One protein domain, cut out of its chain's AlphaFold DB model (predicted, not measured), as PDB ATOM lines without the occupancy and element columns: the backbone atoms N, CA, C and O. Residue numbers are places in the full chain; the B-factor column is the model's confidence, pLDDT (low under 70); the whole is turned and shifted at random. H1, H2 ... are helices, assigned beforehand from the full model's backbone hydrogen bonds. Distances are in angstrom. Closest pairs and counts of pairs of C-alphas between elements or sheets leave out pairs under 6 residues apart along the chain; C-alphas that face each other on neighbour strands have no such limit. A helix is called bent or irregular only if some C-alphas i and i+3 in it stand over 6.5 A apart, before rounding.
ATOM      1  N   GLU A 237       2.677  39.385   8.902       79.62
ATOM      2  CA  GLU A 237       3.678  38.699   9.736       79.62
ATOM      3  C   GLU A 237       3.133  37.394  10.349       79.62
ATOM      4  O   GLU A 237       3.888  36.486  10.682       79.62
ATOM      5  N   THR A 238       1.807  37.266  10.464       81.56
ATOM      6  CA  THR A 238       1.109  36.116  11.058       81.56
ATOM      7  C   THR A 238       0.248  35.379  10.027       81.56
ATOM      8  O   THR A 238      -0.867  34.943  10.309       81.56
ATOM      9  N   ALA A 239       0.756  35.224   8.799       84.12
ATOM     10  CA  ALA A 239       0.023  34.628   7.677       84.12
ATOM     11  C   ALA A 239      -0.598  33.251   7.990       84.12
ATOM     12  O   ALA A 239      -1.764  33.023   7.667       84.12
ATOM     13  N   VAL A 240       0.140  32.363   8.672       82.75
ATOM     14  CA  VAL A 240      -0.354  31.039   9.110       82.75
ATOM     15  C   VAL A 240      -1.599  31.186   9.981       82.75
ATOM     16  O   VAL A 240      -2.629  30.563   9.724       82.75
ATOM     17  N   TYR A 241      -1.524  32.062  10.978       82.69
ATOM     18  CA  TYR A 241      -2.613  32.316  11.910       82.69
ATOM     19  C   TYR A 241      -3.831  32.947  11.219       82.69
ATOM     20  O   TYR A 241      -4.970  32.549  11.465       82.69
ATOM     21  N   ASN A 242      -3.609  33.872  10.283       86.75
ATOM     22  CA  ASN A 242      -4.696  34.482   9.517       86.75
ATOM     23  C   ASN A 242      -5.403  33.465   8.613       86.75
ATOM     24  O   ASN A 242      -6.631  33.484   8.525       86.75
ATOM     25  N   VAL A 243      -4.664  32.533   7.999       88.69
ATOM     26  CA  VAL A 243      -5.261  31.410   7.258       88.69
ATOM     27  C   VAL A 243      -6.124  30.552   8.180       88.69
ATOM     28  O   VAL A 243      -7.265  30.258   7.829       88.69
ATOM     29  N   GLN A 244      -5.635  30.198   9.372       84.88
ATOM     30  CA  GLN A 244      -6.419  29.426  10.342       84.88
ATOM     31  C   GLN A 244      -7.737  30.135  10.699       84.88
ATOM     32  O   GLN A 244      -8.794  29.507  10.645       84.88
ATOM     33  N   ILE A 245      -7.715  31.442  10.992       85.00
ATOM     34  CA  ILE A 245      -8.934  32.221  11.284       85.00
ATOM     35  C   ILE A 245      -9.906  32.213  10.099       85.00
ATOM     36  O   ILE A 245     -11.100  31.983  10.288       85.00
ATOM     37  N   LEU A 246      -9.420  32.427   8.875       89.44
ATOM     38  CA  LEU A 246     -10.273  32.432   7.683       89.44
ATOM     39  C   LEU A 246     -10.915  31.059   7.426       89.44
ATOM     40  O   LEU A 246     -12.093  30.988   7.069       89.44
ATOM     41  N   LEU A 247     -10.174  29.969   7.659       86.69
ATOM     42  CA  LEU A 247     -10.715  28.610   7.601       86.69
ATOM     43  C   LEU A 247     -11.796  28.393   8.669       86.69
ATOM     44  O   LEU A 247     -12.814  27.771   8.365       86.69
ATOM     45  N   ILE A 248     -11.627  28.940   9.882       80.19
ATOM     46  CA  ILE A 248     -12.656  28.898  10.940       80.19
ATOM     47  C   ILE A 248     -13.908  29.629  10.460       80.19
ATOM     48  O   ILE A 248     -15.001  29.073  10.533       80.19
ATOM     49  N   PHE A 249     -13.751  30.851   9.944       85.50
ATOM     50  CA  PHE A 249     -14.874  31.684   9.516       85.50
ATOM     51  C   PHE A 249     -15.701  30.996   8.432       85.50
ATOM     52  O   PHE A 249     -16.922  30.973   8.550       85.50
ATOM     53  N   LEU A 250     -15.059  30.402   7.414       82.69
ATOM     54  CA  LEU A 250     -15.771  29.698   6.338       82.69
ATOM     55  C   LEU A 250     -16.357  28.352   6.777       82.69
ATOM     56  O   LEU A 250     -17.445  27.995   6.331       82.69
ATOM     57  N   SER A 251     -15.682  27.617   7.662       77.31
ATOM     58  CA  SER A 251     -16.196  26.337   8.178       77.31
ATOM     59  C   SER A 251     -17.404  26.514   9.104       77.31
ATOM     60  O   SER A 251     -18.143  25.565   9.346       77.31
ATOM     61  N   ALA A 252     -17.595  27.726   9.626       71.62
ATOM     62  CA  ALA A 252     -18.673  28.094  10.531       71.62
ATOM     63  C   ALA A 252     -19.881  28.755   9.840       71.62
ATOM     64  O   ALA A 252     -20.824  29.138  10.532       71.62
ATOM     65  N   VAL A 253     -19.859  28.916   8.511       72.38
ATOM     66  CA  VAL A 253     -20.927  29.623   7.786       72.38
ATOM     67  C   VAL A 253     -22.231  28.818   7.844       72.38
ATOM     68  O   VAL A 253     -22.253  27.663   7.412       72.38
ATOM     69  N   PRO A 254     -23.334  29.405   8.344       64.88
ATOM     70  CA  PRO A 254     -24.633  28.749   8.320       64.88
ATOM     71  C   PRO A 254     -25.185  28.677   6.882       64.88
ATOM     72  O   PRO A 254     -25.029  29.634   6.121       64.88
ATOM     73  N   PRO A 255     -25.875  27.589   6.490       63.19
ATOM     74  CA  PRO A 255     -26.592  27.542   5.215       63.19
ATOM     75  C   PRO A 255     -27.766  28.542   5.207       63.19
ATOM     76  O   PRO A 255     -28.392  28.762   6.246       63.19
ATOM     77  N   ALA A 256     -28.107  29.128   4.047       60.41
ATOM     78  CA  ALA A 256     -29.182  30.137   3.947       60.41
ATOM     79  C   ALA A 256     -30.563  29.638   4.390       60.41
ATOM     80  O   ALA A 256     -31.372  30.411   4.900       60.41
ATOM     81  N   VAL A 257     -30.841  28.348   4.202       60.56
ATOM     82  CA  VAL A 257     -31.972  27.683   4.845       60.56
ATOM     83  C   VAL A 257     -31.374  26.827   5.940       60.56
ATOM     84  O   VAL A 257     -30.536  25.976   5.655       60.56
ATOM     85  N   ILE A 258     -31.797  27.061   7.180       62.62
ATOM     86  CA  ILE A 258     -31.414  26.246   8.331       62.62
ATOM     87  C   ILE A 258     -32.556  25.250   8.576       62.62
ATOM     88  O   ILE A 258     -33.551  25.606   9.216       62.62
ATOM     89  N   PRO A 259     -32.471  24.013   8.056       59.88
ATOM     90  CA  PRO A 259     -33.291  22.915   8.535       59.88
ATOM     91  C   PRO A 259     -33.225  22.830  10.066       59.88
ATOM     92  O   PRO A 259     -32.171  23.044  10.670       59.88
ATOM     93  N   LYS A 260     -34.360  22.551  10.720       60.72
ATOM     94  CA  LYS A 260     -34.444  22.503  12.196       60.72
ATOM     95  C   LYS A 260     -33.478  21.478  12.809       60.72
ATOM     96  O   LYS A 260     -33.066  21.629  13.950       60.72
ATOM     97  N   ASP A 261     -33.124  20.467  12.034       61.06
ATOM     98  CA  ASP A 261     -32.171  19.393  12.296       61.06
ATOM     99  C   ASP A 261     -30.695  19.817  12.195       61.06
ATOM    100  O   ASP A 261     -29.846  19.150  12.774       61.06
ATOM    101  N   LEU A 262     -30.376  20.948  11.553       61.19
ATOM    102  CA  LEU A 262     -29.007  21.478  11.457       61.19
ATOM    103  C   LEU A 262     -28.664  22.512  12.543       61.19
ATOM    104  O   LEU A 262     -27.486  22.762  12.793       61.19
ATOM    105  N   LEU A 263     -29.662  23.069  13.242       59.84
ATOM    106  CA  LEU A 263     -29.463  23.980  14.383       59.84
ATOM    107  C   LEU A 263     -28.503  23.437  15.465       59.84
ATOM    108  O   LEU A 263     -27.647  24.202  15.913       59.84
ATOM    109  N   PRO A 264     -28.567  22.148  15.862       58.50
ATOM    110  CA  PRO A 264     -27.640  21.564  16.832       58.50
ATOM    111  C   PRO A 264     -26.182  21.507  16.363       58.50
ATOM    112  O   PRO A 264     -25.312  21.228  17.179       58.50
ATOM    113  N   HIS A 265     -25.905  21.752  15.080       59.06
ATOM    114  CA  HIS A 265     -24.566  21.684  14.493       59.06
ATOM    115  C   HIS A 265     -23.968  23.068  14.195       59.06
ATOM    116  O   HIS A 265     -22.772  23.164  13.942       59.06
ATOM    117  N   LEU A 266     -24.746  24.150  14.312       67.88
ATOM    118  CA  LEU A 266     -24.271  25.518  14.084       67.88
ATOM    119  C   LEU A 266     -23.495  26.086  15.279       67.88
ATOM    120  O   LEU A 266     -23.703  25.682  16.429       67.88
ATOM    121  N   PHE A 267     -22.623  27.054  14.981       74.69
ATOM    122  CA  PHE A 267     -21.974  27.903  15.977       74.69
ATOM    123  C   PHE A 267     -22.865  29.075  16.345       74.69
ATOM    124  O   PHE A 267     -23.283  29.847  15.482       74.69
ATOM    125  N   LEU A 268     -23.119  29.224  17.639       76.75
ATOM    126  CA  LEU A 268     -24.016  30.232  18.177       76.75
ATOM    127  C   LEU A 268     -23.248  31.334  18.912       76.75
ATOM    128  O   LEU A 268     -22.237  31.108  19.573       76.75
ATOM    129  N   SER A 269     -23.744  32.558  18.821       79.25
ATOM    130  CA  SER A 269     -23.293  33.673  19.647       79.25
ATOM    131  C   SER A 269     -23.804  33.518  21.087       79.25
ATOM    132  O   SER A 269     -24.647  32.670  21.380       79.25
ATOM    133  N   LYS A 270     -23.381  34.412  21.995       77.44
ATOM    134  CA  LYS A 270     -23.950  34.503  23.361       77.44
ATOM    135  C   LYS A 270     -25.473  34.678  23.381       77.44
ATOM    136  O   LYS A 270     -26.090  34.431  24.407       77.44
ATOM    137  N   LYS A 271     -26.060  35.154  22.279       79.06
ATOM    138  CA  LYS A 271     -27.503  35.372  22.118       79.06
ATOM    139  C   LYS A 271     -28.210  34.190  21.444       79.06
ATOM    140  O   LYS A 271     -29.318  34.371  20.954       79.06
ATOM    141  N   GLU A 272     -27.558  33.029  21.352       75.81
ATOM    142  CA  GLU A 272     -28.088  31.805  20.723       75.81
ATOM    143  C   GLU A 272     -28.437  31.956  19.229       75.81
ATOM    144  O   GLU A 272     -29.171  31.155  18.658       75.81
ATOM    145  N   GLN A 273     -27.889  32.977  18.566       79.19
ATOM    146  CA  GLN A 273     -28.039  33.186  17.122       79.19
ATOM    147  C   GLN A 273     -26.809  32.672  16.370       79.19
ATOM    148  O   GLN A 273     -25.707  32.860  16.894       79.19
ATOM    149  N   PRO A 274     -26.955  32.093  15.160       79.06
ATOM    150  CA  PRO A 274     -25.822  31.709  14.320       79.06
ATOM    151  C   PRO A 274     -24.838  32.865  14.127       79.06
ATOM    152  O   PRO A 274     -25.260  33.997  13.887       79.06
ATOM    153  N   ILE A 275     -23.538  32.591  14.250       80.19
ATOM    154  CA  ILE A 275     -22.500  33.608  14.043       80.19
ATOM    155  C   ILE A 275     -22.224  33.750  12.540       80.19
ATOM    156  O   ILE A 275     -21.851  32.778  11.887       80.19
ATOM    157  N   ASP A 276     -22.357  34.965  12.005       84.44
ATOM    158  CA  ASP A 276     -21.932  35.311  10.642       84.44
ATOM    159  C   ASP A 276     -20.609  36.086  10.698       84.44
ATOM    160  O   ASP A 276     -20.566  37.320  10.724       84.44
ATOM    161  N   PHE A 277     -19.507  35.335  10.759       86.00
ATOM    162  CA  PHE A 277     -18.164  35.894  10.912       86.00
ATOM    163  C   PHE A 277     -17.773  36.850   9.783       86.00
ATOM    164  O   PHE A 277     -17.100  37.848  10.034       86.00
ATOM    165  N   PHE A 278     -18.178  36.563   8.543       86.50
ATOM    166  CA  PHE A 278     -17.828  37.407   7.403       86.50
ATOM    167  C   PHE A 278     -18.644  38.688   7.378       86.50
ATOM    168  O   PHE A 278     -18.088  39.742   7.075       86.50
ATOM    169  N   LYS A 279     -19.922  38.640   7.761       87.44
ATOM    170  CA  LYS A 279     -20.710  39.858   7.945       87.44
ATOM    171  C   LYS A 279     -20.070  40.783   8.982       87.44
ATOM    172  O   LYS A 279     -19.833  41.946   8.668       87.44
ATOM    173  N   GLU A 280     -19.714  40.263  10.159       87.81
ATOM    174  CA  GLU A 280     -19.042  41.051  11.205       87.81
ATOM    175  C   GLU A 280     -17.669  41.577  10.749       87.81
ATOM    176  O   GLU A 280     -17.337  42.743  10.973       87.81
ATOM    177  N   LEU A 281     -16.881  40.743  10.057       88.62
ATOM    178  CA  LEU A 281     -15.606  41.135   9.450       88.62
ATOM    179  C   LEU A 281     -15.784  42.300   8.480       88.62
ATOM    180  O   LEU A 281     -15.035  43.275   8.533       88.62
ATOM    181  N   PHE A 282     -16.772  42.214   7.595       89.88
ATOM    182  CA  PHE A 282     -17.018  43.253   6.613       89.88
ATOM    183  C   PHE A 282     -17.570  44.530   7.244       89.88
ATOM    184  O   PHE A 282     -17.255  45.610   6.750       89.88
ATOM    185  N   GLU A 283     -18.405  44.446   8.282       89.56
ATOM    186  CA  GLU A 283     -18.889  45.605   9.047       89.56
ATOM    187  C   GLU A 283     -17.718  46.351   9.696       89.56
ATOM    188  O   GLU A 283     -17.524  47.535   9.430       89.56
ATOM    189  N   LEU A 284     -16.849  45.642  10.420       87.31
ATOM    190  CA  LEU A 284     -15.666  46.249  11.037       87.31
ATOM    191  C   LEU A 284     -14.665  46.796  10.012       87.31
ATOM    192  O   LEU A 284     -14.011  47.806  10.271       87.31
ATOM    193  N   TRP A 285     -14.540  46.155   8.846       87.94
ATOM    194  CA  TRP A 285     -13.690  46.654   7.766       87.94
ATOM    195  C   TRP A 285     -14.225  47.944   7.140       87.94
ATOM    196  O   TRP A 285     -13.431  48.829   6.826       87.94
ATOM    197  N   ALA A 286     -15.546  48.108   7.029       86.56
ATOM    198  CA  ALA A 286     -16.123  49.381   6.598       86.56
ATOM    199  C   ALA A 286     -15.783  50.522   7.568       86.56
ATOM    200  O   ALA A 286     -15.485  51.628   7.124       86.56
ATOM    201  N   ASP A 287     -15.783  50.240   8.872       86.12
ATOM    202  CA  ASP A 287     -15.532  51.247   9.906       86.12
ATOM    203  C   ASP A 287     -14.041  51.583  10.071       86.12
ATOM    204  O   ASP A 287     -13.691  52.701  10.455       86.12
ATOM    205  N   LYS A 288     -13.143  50.615   9.833       83.94
ATOM    206  CA  LYS A 288     -11.696  50.738  10.093       83.94
ATOM    207  C   LYS A 288     -10.843  50.189   8.937       83.94
ATOM    208  O   LYS A 288     -10.145  49.190   9.118       83.94
ATOM    209  N   PRO A 289     -10.833  50.838   7.761       74.12
ATOM    210  CA  PRO A 289     -10.179  50.313   6.559       74.12
ATOM    211  C   PRO A 289      -8.658  50.137   6.680       74.12
ATOM    212  O   PRO A 289      -8.097  49.263   6.023       74.12
ATOM    213  N   GLU A 290      -7.995  50.925   7.530       75.12
ATOM    214  CA  GLU A 290      -6.529  50.974   7.636       75.12
ATOM    215  C   GLU A 290      -5.914  49.837   8.471       75.12
ATOM    216  O   GLU A 290      -4.712  49.607   8.392       75.12
ATOM    217  N   ASN A 291      -6.707  49.102   9.263       74.56
ATOM    218  CA  ASN A 291      -6.182  48.109  10.210       74.56
ATOM    219  C   ASN A 291      -6.676  46.683   9.927       74.56
ATOM    220  O   ASN A 291      -7.118  45.978  10.836       74.56
ATOM    221  N   THR A 292      -6.602  46.254   8.665       68.19
ATOM    222  CA  THR A 292      -7.152  44.972   8.183       68.19
ATOM    223  C   THR A 292      -6.682  43.761   8.994       68.19
ATOM    224  O   THR A 292      -7.485  42.876   9.293       68.19
ATOM    225  N   LEU A 293      -5.418  43.743   9.428       64.69
ATOM    226  CA  LEU A 293      -4.837  42.657  10.226       64.69
ATOM    227  C   LEU A 293      -5.471  42.522  11.619       64.69
ATOM    228  O   LEU A 293      -5.766  41.410  12.057       64.69
ATOM    229  N   SER A 294      -5.736  43.637  12.308       77.62
ATOM    230  CA  SER A 294      -6.386  43.605  13.625       77.62
ATOM    231  C   SER A 294      -7.853  43.174  13.564       77.62
ATOM    232  O   SER A 294      -8.409  42.733  14.569       77.62
ATOM    233  N   ILE A 295      -8.504  43.294  12.403       84.19
ATOM    234  CA  ILE A 295      -9.946  43.054  12.294       84.19
ATOM    235  C   ILE A 295     -10.245  41.562  12.379       84.19
ATOM    236  O   ILE A 295     -11.133  41.177  13.137       84.19
ATOM    237  N   LEU A 296      -9.478  40.717  11.679       83.62
ATOM    238  CA  LEU A 296      -9.640  39.260  11.768       83.62
ATOM    239  C   LEU A 296      -9.515  38.773  13.210       83.62
ATOM    240  O   LEU A 296     -10.362  38.027  13.704       83.62
ATOM    241  N   THR A 297      -8.475  39.234  13.902       82.06
ATOM    242  CA  THR A 297      -8.207  38.836  15.285       82.06
ATOM    243  C   THR A 297      -9.239  39.405  16.254       82.06
ATOM    244  O   THR A 297      -9.598  38.719  17.209       82.06
ATOM    245  N   THR A 298      -9.784  40.594  15.983       84.62
ATOM    246  CA  THR A 298     -10.873  41.200  16.766       84.62
ATOM    247  C   THR A 298     -12.176  40.415  16.626       84.62
ATOM    248  O   THR A 298     -12.750  40.012  17.637       84.62
ATOM    249  N   VAL A 299     -12.628  40.148  15.394       85.19
ATOM    250  CA  VAL A 299     -13.850  39.363  15.128       85.19
ATOM    251  C   VAL A 299     -13.745  37.997  15.796       85.19
ATOM    252  O   VAL A 299     -14.642  37.571  16.523       85.19
ATOM    253  N   TYR A 300     -12.613  37.324  15.597       82.62
ATOM    254  CA  TYR A 300     -12.378  36.028  16.206       82.62
ATOM    255  C   TYR A 300     -12.341  36.113  17.741       82.62
ATOM    256  O   TYR A 300     -13.013  35.338  18.424       82.62
ATOM    257  N   GLY A 301     -11.608  37.081  18.298       80.12
ATOM    258  CA  GLY A 301     -11.472  37.293  19.740       80.12
ATOM    259  C   GLY A 301     -12.808  37.529  20.449       80.12
ATOM    260  O   GLY A 301     -13.011  37.005  21.544       80.12
ATOM    261  N   ASN A 302     -13.746  38.226  19.800       85.12
ATOM    262  CA  ASN A 302     -15.083  38.492  20.339       85.12
ATOM    263  C   ASN A 302     -15.896  37.213  20.599       85.12
ATOM    264  O   ASN A 302     -16.693  37.160  21.544       85.12
ATOM    265  N   HIS A 303     -15.680  36.169  19.792       82.25
ATOM    266  CA  HIS A 303     -16.480  34.942  19.827       82.25
ATOM    267  C   HIS A 303     -15.719  33.696  20.270       82.25
ATOM    268  O   HIS A 303     -16.350  32.691  20.603       82.25
ATOM    269  N   ARG A 304     -14.384  33.761  20.345       79.75
ATOM    270  CA  ARG A 304     -13.499  32.636  20.678       79.75
ATOM    271  C   ARG A 304     -13.972  31.836  21.888       79.75
ATOM    272  O   ARG A 304     -14.111  30.621  21.791       79.75
ATOM    273  N   SER A 305     -14.230  32.494  23.017       74.44
ATOM    274  CA  SER A 305     -14.604  31.793  24.253       74.44
ATOM    275  C   SER A 305     -15.936  31.046  24.124       74.44
ATOM    276  O   SER A 305     -16.089  29.971  24.698       74.44
ATOM    277  N   ASN A 306     -16.884  31.574  23.340       76.38
ATOM    278  CA  ASN A 306     -18.181  30.927  23.120       76.38
ATOM    279  C   ASN A 306     -18.042  29.718  22.189       76.38
ATOM    280  O   ASN A 306     -18.661  28.686  22.439       76.38
ATOM    281  N   LEU A 307     -17.221  29.841  21.137       74.12
ATOM    282  CA  LEU A 307     -16.898  28.738  20.228       74.12
ATOM    283  C   LEU A 307     -16.231  27.591  20.985       74.12
ATOM    284  O   LEU A 307     -16.652  26.444  20.877       74.12
ATOM    285  N   GLN A 308     -15.222  27.914  21.799       73.19
ATOM    286  CA  GLN A 308     -14.504  26.930  22.604       73.19
ATOM    287  C   GLN A 308     -15.428  26.209  23.590       73.19
ATOM    288  O   GLN A 308     -15.295  24.999  23.754       73.19
ATOM    289  N   ALA A 309     -16.371  26.918  24.220       75.19
ATOM    290  CA  ALA A 309     -17.360  26.304  25.104       75.19
ATOM    291  C   ALA A 309     -18.280  25.328  24.346       75.19
ATOM    292  O   ALA A 309     -18.408  24.175  24.743       75.19
ATOM    293  N   GLN A 310     -18.835  25.750  23.204       72.88
ATOM    294  CA  GLN A 310     -19.734  24.914  22.398       72.88
ATOM    295  C   GLN A 310     -19.063  23.668  21.826       72.88
ATOM    296  O   GLN A 310     -19.686  22.611  21.765       72.88
ATOM    297  N   ILE A 311     -17.805  23.780  21.398       69.19
ATOM    298  CA  ILE A 311     -17.038  22.633  20.907       69.19
ATOM    299  C   ILE A 311     -16.722  21.691  22.072       69.19
ATOM    300  O   ILE A 311     -16.958  20.493  21.963       69.19
ATOM    301  N   ARG A 312     -16.267  22.223  23.217       68.38
ATOM    302  CA  ARG A 312     -15.943  21.422  24.408       68.38
ATOM    303  C   ARG A 312     -17.126  20.586  24.896       68.38
ATOM    304  O   ARG A 312     -16.933  19.413  25.194       68.38
ATOM    305  N   ASP A 313     -18.325  21.159  24.942       65.31
ATOM    306  CA  ASP A 313     -19.526  20.452  25.407       65.31
ATOM    307  C   ASP A 313     -19.986  19.352  24.429       65.31
ATOM    308  O   ASP A 313     -20.677  18.413  24.822       65.31
ATOM    309  N   ARG A 314     -19.579  19.443  23.157       58.19
ATOM    310  CA  ARG A 314     -19.902  18.480  22.089       58.19
ATOM    311  C   ARG A 314     -18.860  17.364  21.930       58.19
ATOM    312  O   ARG A 314     -19.169  16.319  21.358       58.19
ATOM    313  N   LEU A 315     -17.650  17.555  22.458       57.03
ATOM    314  CA  LEU A 315     -16.577  16.559  22.498       57.03
ATOM    315  C   LEU A 315     -16.823  15.573  23.654       57.03
ATOM    316  O   LEU A 315     -16.323  15.732  24.765       57.03
ATOM    317  N   ASP A 316     -17.634  14.551  23.387       52.91
ATOM    318  CA  ASP A 316     -18.061  13.510  24.330       52.91
ATOM    319  C   ASP A 316     -16.915  12.991  25.227       52.91
ATOM    320  O   ASP A 316     -15.965  12.375  24.750       52.91
ATOM    321  N   THR A 317     -17.005  13.205  26.544       51.75
ATOM    322  CA  THR A 317     -15.990  12.826  27.554       51.75
ATOM    323  C   THR A 317     -15.798  11.307  27.735       51.75
ATOM    324  O   THR A 317     -14.934  10.862  28.508       51.75
ATOM    325  N   THR A 318     -16.587  10.484  27.041       47.47
ATOM    326  CA  THR A 318     -16.637   9.034  27.259       47.47
ATOM    327  C   THR A 318     -15.682   8.218  26.385       47.47
ATOM    328  O   THR A 318     -15.248   7.151  26.827       47.47
ATOM    329  N   THR A 319     -15.263   8.703  25.211       54.75
ATOM    330  CA  THR A 319     -14.328   7.951  24.354       54.75
ATOM    331  C   THR A 319     -12.866   8.139  24.782       54.75
ATOM    332  O   THR A 319     -12.434   9.195  25.251       54.75
ATOM    333  N   LEU A 320     -12.056   7.089  24.612       49.75
ATOM    334  CA  LEU A 320     -10.624   7.087  24.951       49.75
ATOM    335  C   LEU A 320      -9.834   8.139  24.142       49.75
ATOM    336  O   LEU A 320      -8.820   8.662  24.606       49.75
ATOM    337  N   GLN A 321     -10.347   8.481  22.957       51.72
ATOM    338  CA  GLN A 321      -9.850   9.530  22.072       51.72
ATOM    339  C   GLN A 321     -10.157  10.925  22.640       51.72
ATOM    340  O   GLN A 321      -9.236  11.724  22.769       51.72
ATOM    341  N   SER A 322     -11.378  11.174  23.129       51.75
ATOM    342  CA  SER A 322     -11.743  12.423  23.812       51.75
ATOM    343  C   SER A 322     -11.022  12.639  25.140       51.75
ATOM    344  O   SER A 322     -10.730  13.773  25.497       51.75
ATOM    345  N   ARG A 323     -10.681  11.576  25.884       52.84
ATOM    346  CA  ARG A 323      -9.868  11.696  27.112       52.84
ATOM    347  C   ARG A 323      -8.403  12.028  26.818       52.84
ATOM    348  O   ARG A 323      -7.820  12.825  27.547       52.84
ATOM    349  N   ARG A 324      -7.827  11.469  25.742       54.28
ATOM    350  CA  ARG A 324      -6.491  11.852  25.235       54.28
ATOM    351  C   ARG A 324      -6.474  13.272  24.678       54.28
ATOM    352  O   ARG A 324      -5.520  14.004  24.910       54.28
ATOM    353  N   LEU A 325      -7.538  13.658  23.983       47.97
ATOM    354  CA  LEU A 325      -7.731  15.011  23.493       47.97
ATOM    355  C   LEU A 325      -7.879  15.987  24.667       47.97
ATOM    356  O   LEU A 325      -7.111  16.934  24.753       47.97
ATOM    357  N   ASN A 326      -8.745  15.720  25.649       46.47
ATOM    358  CA  ASN A 326      -8.906  16.567  26.841       46.47
ATOM    359  C   ASN A 326      -7.619  16.716  27.668       46.47
ATOM    360  O   ASN A 326      -7.382  17.791  28.217       46.47
ATOM    361  N   SER A 327      -6.759  15.692  27.737       50.16
ATOM    362  CA  SER A 327      -5.448  15.828  28.388       50.16
ATOM    363  C   SER A 327      -4.449  16.645  27.556       50.16
ATOM    364  O   SER A 327      -3.577  17.291  28.130       50.16
ATOM    365  N   GLN A 328      -4.587  16.668  26.227       45.94
ATOM    366  CA  GLN A 328      -3.840  17.563  25.330       45.94
ATOM    367  C   GLN A 328      -4.401  19.002  25.321       45.94
ATOM    368  O   GLN A 328      -3.653  19.945  25.100       45.94
ATOM    369  N   SER A 338      -3.974  24.961  20.044       59.66
ATOM    370  CA  SER A 338      -5.398  25.138  20.361       59.66
ATOM    371  C   SER A 338      -6.276  25.500  19.152       59.66
ATOM    372  O   SER A 338      -7.469  25.201  19.199       59.66
ATOM    373  N   TYR A 339      -5.751  26.163  18.113       64.00
ATOM    374  CA  TYR A 339      -6.567  26.661  16.990       64.00
ATOM    375  C   TYR A 339      -6.759  25.616  15.901       64.00
ATOM    376  O   TYR A 339      -7.884  25.382  15.465       64.00
ATOM    377  N   ILE A 340      -5.673  24.944  15.519       65.50
ATOM    378  CA  ILE A 340      -5.701  23.790  14.613       65.50
ATOM    379  C   ILE A 340      -6.646  22.736  15.155       65.50
ATOM    380  O   ILE A 340      -7.493  22.226  14.436       65.50
ATOM    381  N   LYS A 341      -6.516  22.420  16.440       67.31
ATOM    382  CA  LYS A 341      -7.305  21.360  17.034       67.31
ATOM    383  C   LYS A 341      -8.792  21.733  17.088       67.31
ATOM    384  O   LYS A 341      -9.626  20.906  16.740       67.31
ATOM    385  N   MET A 342      -9.108  22.997  17.385       67.69
ATOM    386  CA  MET A 342     -10.468  23.519  17.245       67.69
ATOM    387  C   MET A 342     -10.984  23.319  15.816       67.69
ATOM    388  O   MET A 342     -12.059  22.765  15.651       67.69
ATOM    389  N   LEU A 343     -10.211  23.714  14.798       68.31
ATOM    390  CA  LEU A 343     -10.537  23.544  13.377       68.31
ATOM    391  C   LEU A 343     -10.750  22.085  12.961       68.31
ATOM    392  O   LEU A 343     -11.679  21.797  12.210       68.31
ATOM    393  N   GLU A 344      -9.908  21.171  13.437       69.44
ATOM    394  CA  GLU A 344     -10.099  19.740  13.223       69.44
ATOM    395  C   GLU A 344     -11.430  19.278  13.798       69.44
ATOM    396  O   GLU A 344     -12.153  18.570  13.110       69.44
ATOM    397  N   ASP A 345     -11.779  19.724  15.004       66.00
ATOM    398  CA  ASP A 345     -13.044  19.367  15.640       66.00
ATOM    399  C   ASP A 345     -14.240  19.981  14.897       66.00
ATOM    400  O   ASP A 345     -15.248  19.305  14.713       66.00
ATOM    401  N   ILE A 346     -14.127  21.225  14.396       68.12
ATOM    402  CA  ILE A 346     -15.124  21.816  13.483       68.12
ATOM    403  C   ILE A 346     -15.318  20.877  12.289       68.12
ATOM    404  O   ILE A 346     -16.439  20.496  11.963       68.12
ATOM    405  N   HIS A 347     -14.230  20.473  11.642       68.94
ATOM    406  CA  HIS A 347     -14.289  19.669  10.431       68.94
ATOM    407  C   HIS A 347     -14.808  18.237  10.679       68.94
ATOM    408  O   HIS A 347     -15.678  17.774   9.943       68.94
ATOM    409  N   GLU A 348     -14.338  17.550  11.727       68.56
ATOM    410  CA  GLU A 348     -14.745  16.181  12.087       68.56
ATOM    411  C   GLU A 348     -16.184  16.112  12.608       68.56
ATOM    412  O   GLU A 348     -16.920  15.183  12.263       68.56
ATOM    413  N   TYR A 349     -16.585  17.076  13.444       59.53
ATOM    414  CA  TYR A 349     -17.846  17.019  14.182       59.53
ATOM    415  C   TYR A 349     -18.998  17.697  13.446       59.53
ATOM    416  O   TYR A 349     -20.108  17.166  13.410       59.53
ATOM    417  N   ILE A 350     -18.761  18.877  12.864       58.47
ATOM    418  CA  ILE A 350     -19.814  19.612  12.147       58.47
ATOM    419  C   ILE A 350     -19.970  19.055  10.740       58.47
ATOM    420  O   ILE A 350     -21.064  19.152  10.190       58.47
ATOM    421  N   LYS A 351     -18.907  18.445  10.179       61.38
ATOM    422  CA  LYS A 351     -18.841  18.031   8.772       61.38
ATOM    423  C   LYS A 351     -19.499  19.097   7.899       61.38
ATOM    424  O   LYS A 351     -20.482  18.780   7.221       61.38
ATOM    425  N   PRO A 352     -19.057  20.370   8.012       58.75
ATOM    426  CA  PRO A 352     -19.739  21.470   7.352       58.75
ATOM    427  C   PRO A 352     -19.930  21.064   5.899       58.75
ATOM    428  O   PRO A 352     -18.964  20.601   5.284       58.75
ATOM    429  N   VAL A 353     -21.173  21.146   5.400       57.84
ATOM    430  CA  VAL A 353     -21.481  20.890   3.985       57.84
ATOM    431  C   VAL A 353     -20.412  21.635   3.214       57.84
ATOM    432  O   VAL A 353     -20.320  22.851   3.379       57.84
ATOM    433  N   GLN A 354     -19.515  20.905   2.542       62.22
ATOM    434  CA  GLN A 354     -18.218  21.455   2.161       62.22
ATOM    435  C   GLN A 354     -18.441  22.575   1.153       62.22
ATOM    436  O   GLN A 354     -18.554  22.339  -0.048       62.22
ATOM    437  N   HIS A 355     -18.540  23.802   1.661       69.44
ATOM    438  CA  HIS A 355     -18.857  24.959   0.858       69.44
ATOM    439  C   HIS A 355     -17.750  25.085  -0.199       69.44
ATOM    440  O   HIS A 355     -16.574  25.088   0.178       69.44
ATOM    441  N   PRO A 356     -18.056  25.202  -1.504       73.19
ATOM    442  CA  PRO A 356     -17.027  25.245  -2.549       73.19
ATOM    443  C   PRO A 356     -15.949  26.309  -2.284       73.19
ATOM    444  O   PRO A 356     -14.754  26.070  -2.454       73.19
ATOM    445  N   LEU A 357     -16.363  27.458  -1.739       79.81
ATOM    446  CA  LEU A 357     -15.469  28.529  -1.284       79.81
ATOM    447  C   LEU A 357     -14.459  28.099  -0.204       79.81
ATOM    448  O   LEU A 357     -13.333  28.585  -0.227       79.81
ATOM    449  N   LEU A 358     -14.812  27.184   0.710       82.94
ATOM    450  CA  LEU A 358     -13.885  26.649   1.717       82.94
ATOM    451  C   LEU A 358     -12.774  25.828   1.052       82.94
ATOM    452  O   LEU A 358     -11.605  26.008   1.388       82.94
ATOM    453  N   LYS A 359     -13.114  24.990   0.061       79.88
ATOM    454  CA  LYS A 359     -12.118  24.251  -0.736       79.88
ATOM    455  C   LYS A 359     -11.216  25.205  -1.520       79.88
ATOM    456  O   LYS A 359      -9.998  25.036  -1.531       79.88
ATOM    457  N   HIS A 360     -11.793  26.233  -2.147       81.56
ATOM    458  CA  HIS A 360     -11.013  27.232  -2.877       81.56
ATOM    459  C   HIS A 360     -10.093  28.053  -1.972       81.56
ATOM    460  O   HIS A 360      -8.942  28.273  -2.355       81.56
ATOM    461  N   LEU A 361     -10.565  28.442  -0.781       87.69
ATOM    462  CA  LEU A 361      -9.748  29.098   0.236       87.69
ATOM    463  C   LEU A 361      -8.594  28.204   0.667       87.69
ATOM    464  O   LEU A 361      -7.452  28.640   0.596       87.69
ATOM    465  N   ALA A 362      -8.876  26.961   1.064       84.75
ATOM    466  CA  ALA A 362      -7.860  26.021   1.526       84.75
ATOM    467  C   ALA A 362      -6.755  25.820   0.478       84.75
ATOM    468  O   ALA A 362      -5.572  25.868   0.805       84.75
ATOM    469  N   ARG A 363      -7.134  25.689  -0.797       83.25
ATOM    470  CA  ARG A 363      -6.200  25.561  -1.920       83.25
ATOM    471  C   ARG A 363      -5.314  26.794  -2.116       83.25
ATOM    472  O   ARG A 363      -4.096  26.660  -2.105       83.25
ATOM    473  N   GLN A 364      -5.891  27.984  -2.302       86.50
ATOM    474  CA  GLN A 364      -5.078  29.188  -2.536       86.50
ATOM    475  C   GLN A 364      -4.269  29.581  -1.295       86.50
ATOM    476  O   GLN A 364      -3.159  30.095  -1.416       86.50
ATOM    477  N   ALA A 365      -4.790  29.304  -0.097       87.94
ATOM    478  CA  ALA A 365      -4.040  29.469   1.138       87.94
ATOM    479  C   ALA A 365      -2.815  28.549   1.164       87.94
ATOM    480  O   ALA A 365      -1.742  28.997   1.548       87.94
ATOM    481  N   ALA A 366      -2.936  27.301   0.702       84.12
ATOM    482  CA  ALA A 366      -1.806  26.385   0.593       84.12
ATOM    483  C   ALA A 366      -0.713  26.933  -0.338       84.12
ATOM    484  O   ALA A 366       0.453  26.968   0.045       84.12
ATOM    485  N   GLU A 367      -1.096  27.417  -1.525       84.06
ATOM    486  CA  GLU A 367      -0.182  28.061  -2.481       84.06
ATOM    487  C   GLU A 367       0.542  29.260  -1.839       84.06
ATOM    488  O   GLU A 367       1.765  29.365  -1.914       84.06
ATOM    489  N   GLN A 368      -0.198  30.138  -1.152       86.56
ATOM    490  CA  GLN A 368       0.361  31.318  -0.489       86.56
ATOM    491  C   GLN A 368       1.295  30.949   0.673       86.56
ATOM    492  O   GLN A 368       2.351  31.558   0.824       86.56
ATOM    493  N   LEU A 369       0.932  29.959   1.492       82.88
ATOM    494  CA  LEU A 369       1.766  29.495   2.604       82.88
ATOM    495  C   LEU A 369       3.057  28.833   2.108       82.88
ATOM    496  O   LEU A 369       4.107  29.030   2.715       82.88
ATOM    497  N   LEU A 370       3.010  28.101   0.990       79.94
ATOM    498  CA  LEU A 370       4.206  27.539   0.355       79.94
ATOM    499  C   LEU A 370       5.112  28.623  -0.206       79.94
ATOM    500  O   LEU A 370       6.324  28.552  -0.018       79.94
ATOM    501  N   ALA A 371       4.532  29.628  -0.863       80.94
ATOM    502  CA  ALA A 371       5.282  30.777  -1.343       80.94
ATOM    503  C   ALA A 371       6.013  31.461  -0.183       80.94
ATOM    504  O   ALA A 371       7.225  31.634  -0.246       80.94
ATOM    505  N   ILE A 372       5.311  31.732   0.923       78.94
ATOM    506  CA  ILE A 372       5.913  32.292   2.140       78.94
ATOM    507  C   ILE A 372       7.038  31.385   2.659       78.94
ATOM    508  O   ILE A 372       8.126  31.875   2.952       78.94
ATOM    509  N   TYR A 373       6.822  30.070   2.731       76.00
ATOM    510  CA  TYR A 373       7.831  29.123   3.213       76.00
ATOM    511  C   TYR A 373       9.117  29.134   2.372       76.00
ATOM    512  O   TYR A 373      10.217  29.259   2.914       76.00
ATOM    513  N   TYR A 374       8.997  29.016   1.048       73.81
ATOM    514  CA  TYR A 374      10.160  28.893   0.171       73.81
ATOM    515  C   TYR A 374      10.844  30.234  -0.112       73.81
ATOM    516  O   TYR A 374      12.072  30.257  -0.205       73.81
ATOM    517  N   GLN A 375      10.096  31.338  -0.172       72.81
ATOM    518  CA  GLN A 375      10.621  32.663  -0.529       72.81
ATOM    519  C   GLN A 375      11.174  33.455   0.664       72.81
ATOM    520  O   GLN A 375      11.923  34.405   0.462       72.81
ATOM    521  N   THR A 376      10.868  33.074   1.910       71.38
ATOM    522  CA  THR A 376      11.501  33.698   3.083       71.38
ATOM    523  C   THR A 376      12.956  33.229   3.181       71.38
ATOM    524  O   THR A 376      13.200  32.039   3.337       71.38
ATOM    525  N   GLU A 377      13.944  34.122   3.105       59.91
ATOM    526  CA  GLU A 377      15.384  33.777   3.086       59.91
ATOM    527  C   GLU A 377      15.955  33.264   4.431       59.91
ATOM    528  O   GLU A 377      17.147  32.981   4.534       59.91
ATOM    529  N   ASN A 378      15.135  33.107   5.475       57.81
ATOM    530  CA  ASN A 378      15.624  32.779   6.816       57.81
ATOM    531  C   ASN A 378      16.192  31.354   6.947       57.81
ATOM    532  O   ASN A 378      15.572  30.364   6.564       57.81
ATOM    533  N   VAL A 379      17.350  31.268   7.608       50.22
ATOM    534  CA  VAL A 379      18.125  30.053   7.938       50.22
ATOM    535  C   VAL A 379      17.383  29.107   8.911       50.22
ATOM    536  O   VAL A 379      17.786  27.967   9.104       50.22
ATOM    537  N   GLU A 380      16.245  29.529   9.471       52.41
ATOM    538  CA  GLU A 380      15.412  28.748  10.402       52.41
ATOM    539  C   GLU A 380      14.223  28.017   9.737       52.41
ATOM    540  O   GLU A 380      13.275  27.629  10.418       52.41
ATOM    541  N   LYS A 381      14.230  27.788   8.412       55.03
ATOM    542  CA  LYS A 381      13.153  27.036   7.716       55.03
ATOM    543  C   LYS A 381      12.848  25.675   8.354       55.03
ATOM    544  O   LYS A 381      11.680  25.287   8.427       55.03
ATOM    545  N   ASP A 382      13.875  24.996   8.863       51.28
ATOM    546  CA  ASP A 382      13.753  23.700   9.541       51.28
ATOM    547  C   ASP A 382      13.142  23.812  10.953       51.28
ATOM    548  O   ASP A 382      12.574  22.844  11.457       51.28
ATOM    549  N   ALA A 383      13.181  24.997  11.578       50.12
ATOM    550  CA  ALA A 383      12.586  25.253  12.892       50.12
ATOM    551  C   ALA A 383      11.086  25.605  12.821       50.12
ATOM    552  O   ALA A 383      10.354  25.357  13.773       50.12
ATOM    553  N   ILE A 384      10.609  26.155  11.695       53.78
ATOM    554  CA  ILE A 384       9.253  26.734  11.578       53.78
ATOM    555  C   ILE A 384       8.259  25.765  10.898       53.78
ATOM    556  O   ILE A 384       7.065  26.026  10.841       53.78
ATOM    557  N   TRP A 385       8.682  24.629  10.334       61.59
ATOM    558  CA  TRP A 385       7.750  23.744   9.597       61.59
ATOM    559  C   TRP A 385       8.026  22.246   9.790       61.59
ATOM    560  O   TRP A 385       7.678  21.424   8.938       61.59
ATOM    561  N   HIS A 386       8.624  21.874  10.923       61.91
ATOM    562  CA  HIS A 386       8.706  20.480  11.355       61.91
ATOM    563  C   HIS A 386       7.349  19.972  11.873       61.91
ATOM    564  O   HIS A 386       6.443  20.751  12.187       61.91
ATOM    565  N   ASP A 387       7.203  18.653  11.994       58.44
ATOM    566  CA  ASP A 387       6.002  18.037  12.562       58.44
ATOM    567  C   ASP A 387       5.639  18.677  13.913       58.44
ATOM    568  O   ASP A 387       6.508  18.849  14.771       58.44
ATOM    569  N   ARG A 388       4.350  18.990  14.119       61.25
ATOM    570  CA  ARG A 388       3.793  19.700  15.291       61.25
ATOM    571  C   ARG A 388       3.998  21.215  15.331       61.25
ATOM    572  O   ARG A 388       3.496  21.838  16.261       61.25
ATOM    573  N   HIS A 389       4.665  21.816  14.345       71.81
ATOM    574  CA  HIS A 389       4.650  23.269  14.192       71.81
ATOM    575  C   HIS A 389       3.335  23.743  13.544       71.81
ATOM    576  O   HIS A 389       2.787  23.068  12.669       71.81
ATOM    577  N   GLU A 390       2.847  24.925  13.936       70.25
ATOM    578  CA  GLU A 390       1.557  25.494  13.513       70.25
ATOM    579  C   GLU A 390       1.344  25.459  11.994       70.25
ATOM    580  O   GLU A 390       0.263  25.139  11.496       70.25
ATOM    581  N   GLY A 391       2.398  25.756  11.243       73.81
ATOM    582  CA  GLY A 391       2.383  25.730   9.792       73.81
ATOM    583  C   GLY A 391       2.154  24.332   9.198       73.81
ATOM    584  O   GLY A 391       1.273  24.150   8.355       73.81
ATOM    585  N   ALA A 392       2.898  23.326   9.668       72.88
ATOM    586  CA  ALA A 392       2.762  21.937   9.219       72.88
ATOM    587  C   ALA A 392       1.365  21.377   9.527       72.88
ATOM    588  O   ALA A 392       0.743  20.723   8.690       72.88
ATOM    589  N   GLU A 393       0.837  21.687  10.709       73.81
ATOM    590  CA  GLU A 393      -0.517  21.293  11.090       73.81
ATOM    591  C   GLU A 393      -1.603  22.021  10.278       73.81
ATOM    592  O   GLU A 393      -2.634  21.432   9.949       73.81
ATOM    593  N   THR A 394      -1.366  23.276   9.886       79.69
ATOM    594  CA  THR A 394      -2.275  24.016   8.993       79.69
ATOM    595  C   THR A 394      -2.350  23.350   7.618       79.69
ATOM    596  O   THR A 394      -3.447  23.178   7.087       79.69
ATOM    597  N   PHE A 395      -1.222  22.885   7.065       77.56
ATOM    598  CA  PHE A 395      -1.228  22.077   5.839       77.56
ATOM    599  C   PHE A 395      -1.974  20.752   6.012       77.56
ATOM    600  O   PHE A 395      -2.704  20.349   5.106       77.56
ATOM    601  N   ARG A 396      -1.859  20.091   7.173       76.38
ATOM    602  CA  ARG A 396      -2.608  18.852   7.454       76.38
ATOM    603  C   ARG A 396      -4.103  19.076   7.462       76.38
ATOM    604  O   ARG A 396      -4.838  18.293   6.864       76.38
ATOM    605  N   LEU A 397      -4.544  20.158   8.089       77.62
ATOM    606  CA  LEU A 397      -5.941  20.558   8.062       77.62
ATOM    607  C   LEU A 397      -6.409  20.883   6.639       77.62
ATOM    608  O   LEU A 397      -7.468  20.414   6.232       77.62
ATOM    609  N   ILE A 398      -5.628  21.647   5.871       80.94
ATOM    610  CA  ILE A 398      -5.936  21.931   4.463       80.94
ATOM    611  C   ILE A 398      -6.067  20.622   3.672       80.94
ATOM    612  O   ILE A 398      -7.041  20.454   2.944       80.94
ATOM    613  N   GLY A 399      -5.150  19.669   3.865       76.75
ATOM    614  CA  GLY A 399      -5.230  18.334   3.272       76.75
ATOM    615  C   GLY A 399      -6.534  17.614   3.626       76.75
ATOM    616  O   GLY A 399      -7.196  17.095   2.734       76.75
ATOM    617  N   LYS A 400      -6.968  17.664   4.895       77.62
ATOM    618  CA  LYS A 400      -8.270  17.121   5.328       77.62
ATOM    619  C   LYS A 400      -9.445  17.797   4.611       77.62
ATOM    620  O   LYS A 400     -10.280  17.096   4.053       77.62
ATOM    621  N   ILE A 401      -9.472  19.133   4.554       79.06
ATOM    622  CA  ILE A 401     -10.524  19.912   3.866       79.06
ATOM    623  C   ILE A 401     -10.587  19.585   2.366       79.06
ATOM    624  O   ILE A 401     -11.666  19.562   1.778       79.06
ATOM    625  N   LEU A 402      -9.430  19.352   1.741       76.31
ATOM    626  CA  LEU A 402      -9.307  18.996   0.326       76.31
ATOM    627  C   LEU A 402      -9.458  17.493   0.053       76.31
ATOM    628  O   LEU A 402      -9.366  17.092  -1.112       76.31
ATOM    629  N   GLU A 403      -9.665  16.690   1.102       75.75
ATOM    630  CA  GLU A 403      -9.750  15.225   1.069       75.75
ATOM    631  C   GLU A 403      -8.528  14.579   0.396       75.75
ATOM    632  O   GLU A 403      -8.638  13.681  -0.437       75.75
TER     633      GLU A 403
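This is residues 237 to 328 and 338 to 403 of the 750 residues of an uncharacterized protein of Legionella erythra (UniProt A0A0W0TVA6). Four helices side by side at shallow tilts, H1, H5, H6 and H8, make a bundle at the core, with H6 running against the other three. On one side H3a, an arm of the bent helix H3, packs on H1 and holds H2 at a steep tilt; the other arm, H3b, packs on H5, and H4 lies beyond without touching any helix. A long loop lies at one end of the longest axis and short H7 at the other. The printed part has 158 residues with eight named helices, H1 to H8 in chain order, and no named strand; its class is all helix. It is compact, with a radius of gyration of the C-alphas of 16.5 A and spans of 52 by 46 by 27 A.

H1, residues 239 to 251, is the hub, touching four other helices. H2, residues 277 to 287, is close to H1 but not clearly touching; their closest C-alphas, of Phe 249 and Phe 277, are 5.5 A apart. H3, residues 292 to 314, was assigned as one helix by its hydrogen bonds but is bent: C-alphas 302 and 305 are 7.8 A apart, and its arms H3a, residues 292 to 302, and H3b, residues 305 to 314, stand at a steep tilt of 52 degrees. H3a touches H2, closest at the C-alphas of Leu 281 and Val 299, 6.2 A, at a steep tilt of 50 degrees, opposite ways. H3a touches residues 242 to 246 of H1, closest at the C-alphas of Ile 245 and Leu 296, 7.1 A. H4, residues 320 to 328, touches no helix. H5, residues 338 to 350, touches H3b with residues 342 to 346 alone, closest at the C-alphas of Ile 311 and Asp 345, 7.4 A. H5 touches H1 at a shallow tilt of 23 degrees, the same way, closest at the C-alphas of Ile 248 and Leu 343, 6.3 A. H6, residues 356 to 375, touches H1 at a shallow tilt of 6 degrees, opposite ways, closest at the C-alphas of Leu 250 and Leu 358, 5.8 A. H7, residues 381 to 384, touches no helix. H8, residues 390 to 401, touches H6, closest at the C-alphas of Ala 362 and Ile 398, 5.4 A, and H5, closest at the C-alphas of Ile 340 and Thr 394, 6.6 A; it also touches H1, closest at the C-alphas of Val 240 and Gly 391, 6.0 A. Every O i to N i+4 pair is within hydrogen-bond range in H1, H2, H3b, H4, H5, H6 and H8; in H3a 5 of 7 are, and H7 is too short for such a pair.

H1 begins at C-alpha 239 (0.023, 34.628, 7.677) and is 18.2 A long. H5 measures 17.5 A, H8 16.4 A and H6 28.7 A, from C-alpha 356 (-17.027, 25.245, -2.549) to C-alpha 375. H8 ends at C-alpha 401 (-10.524, 19.912, 3.866).

The two C-alphas farthest apart, of Lys 260 and Val 379, are 53.3 A apart. The link from H1 to H2, 25 residues, is long. Residues 286 to 291 and 374 to 380 stand free. Residues 329 to 337 are cut out, and C-alphas 328 and 338 are 9.2 A apart across the cut. The mean pLDDT of the printed part is 72.1; 63 residues are under 70, among them 254 to 266, 311 to 328 and 338 to 355.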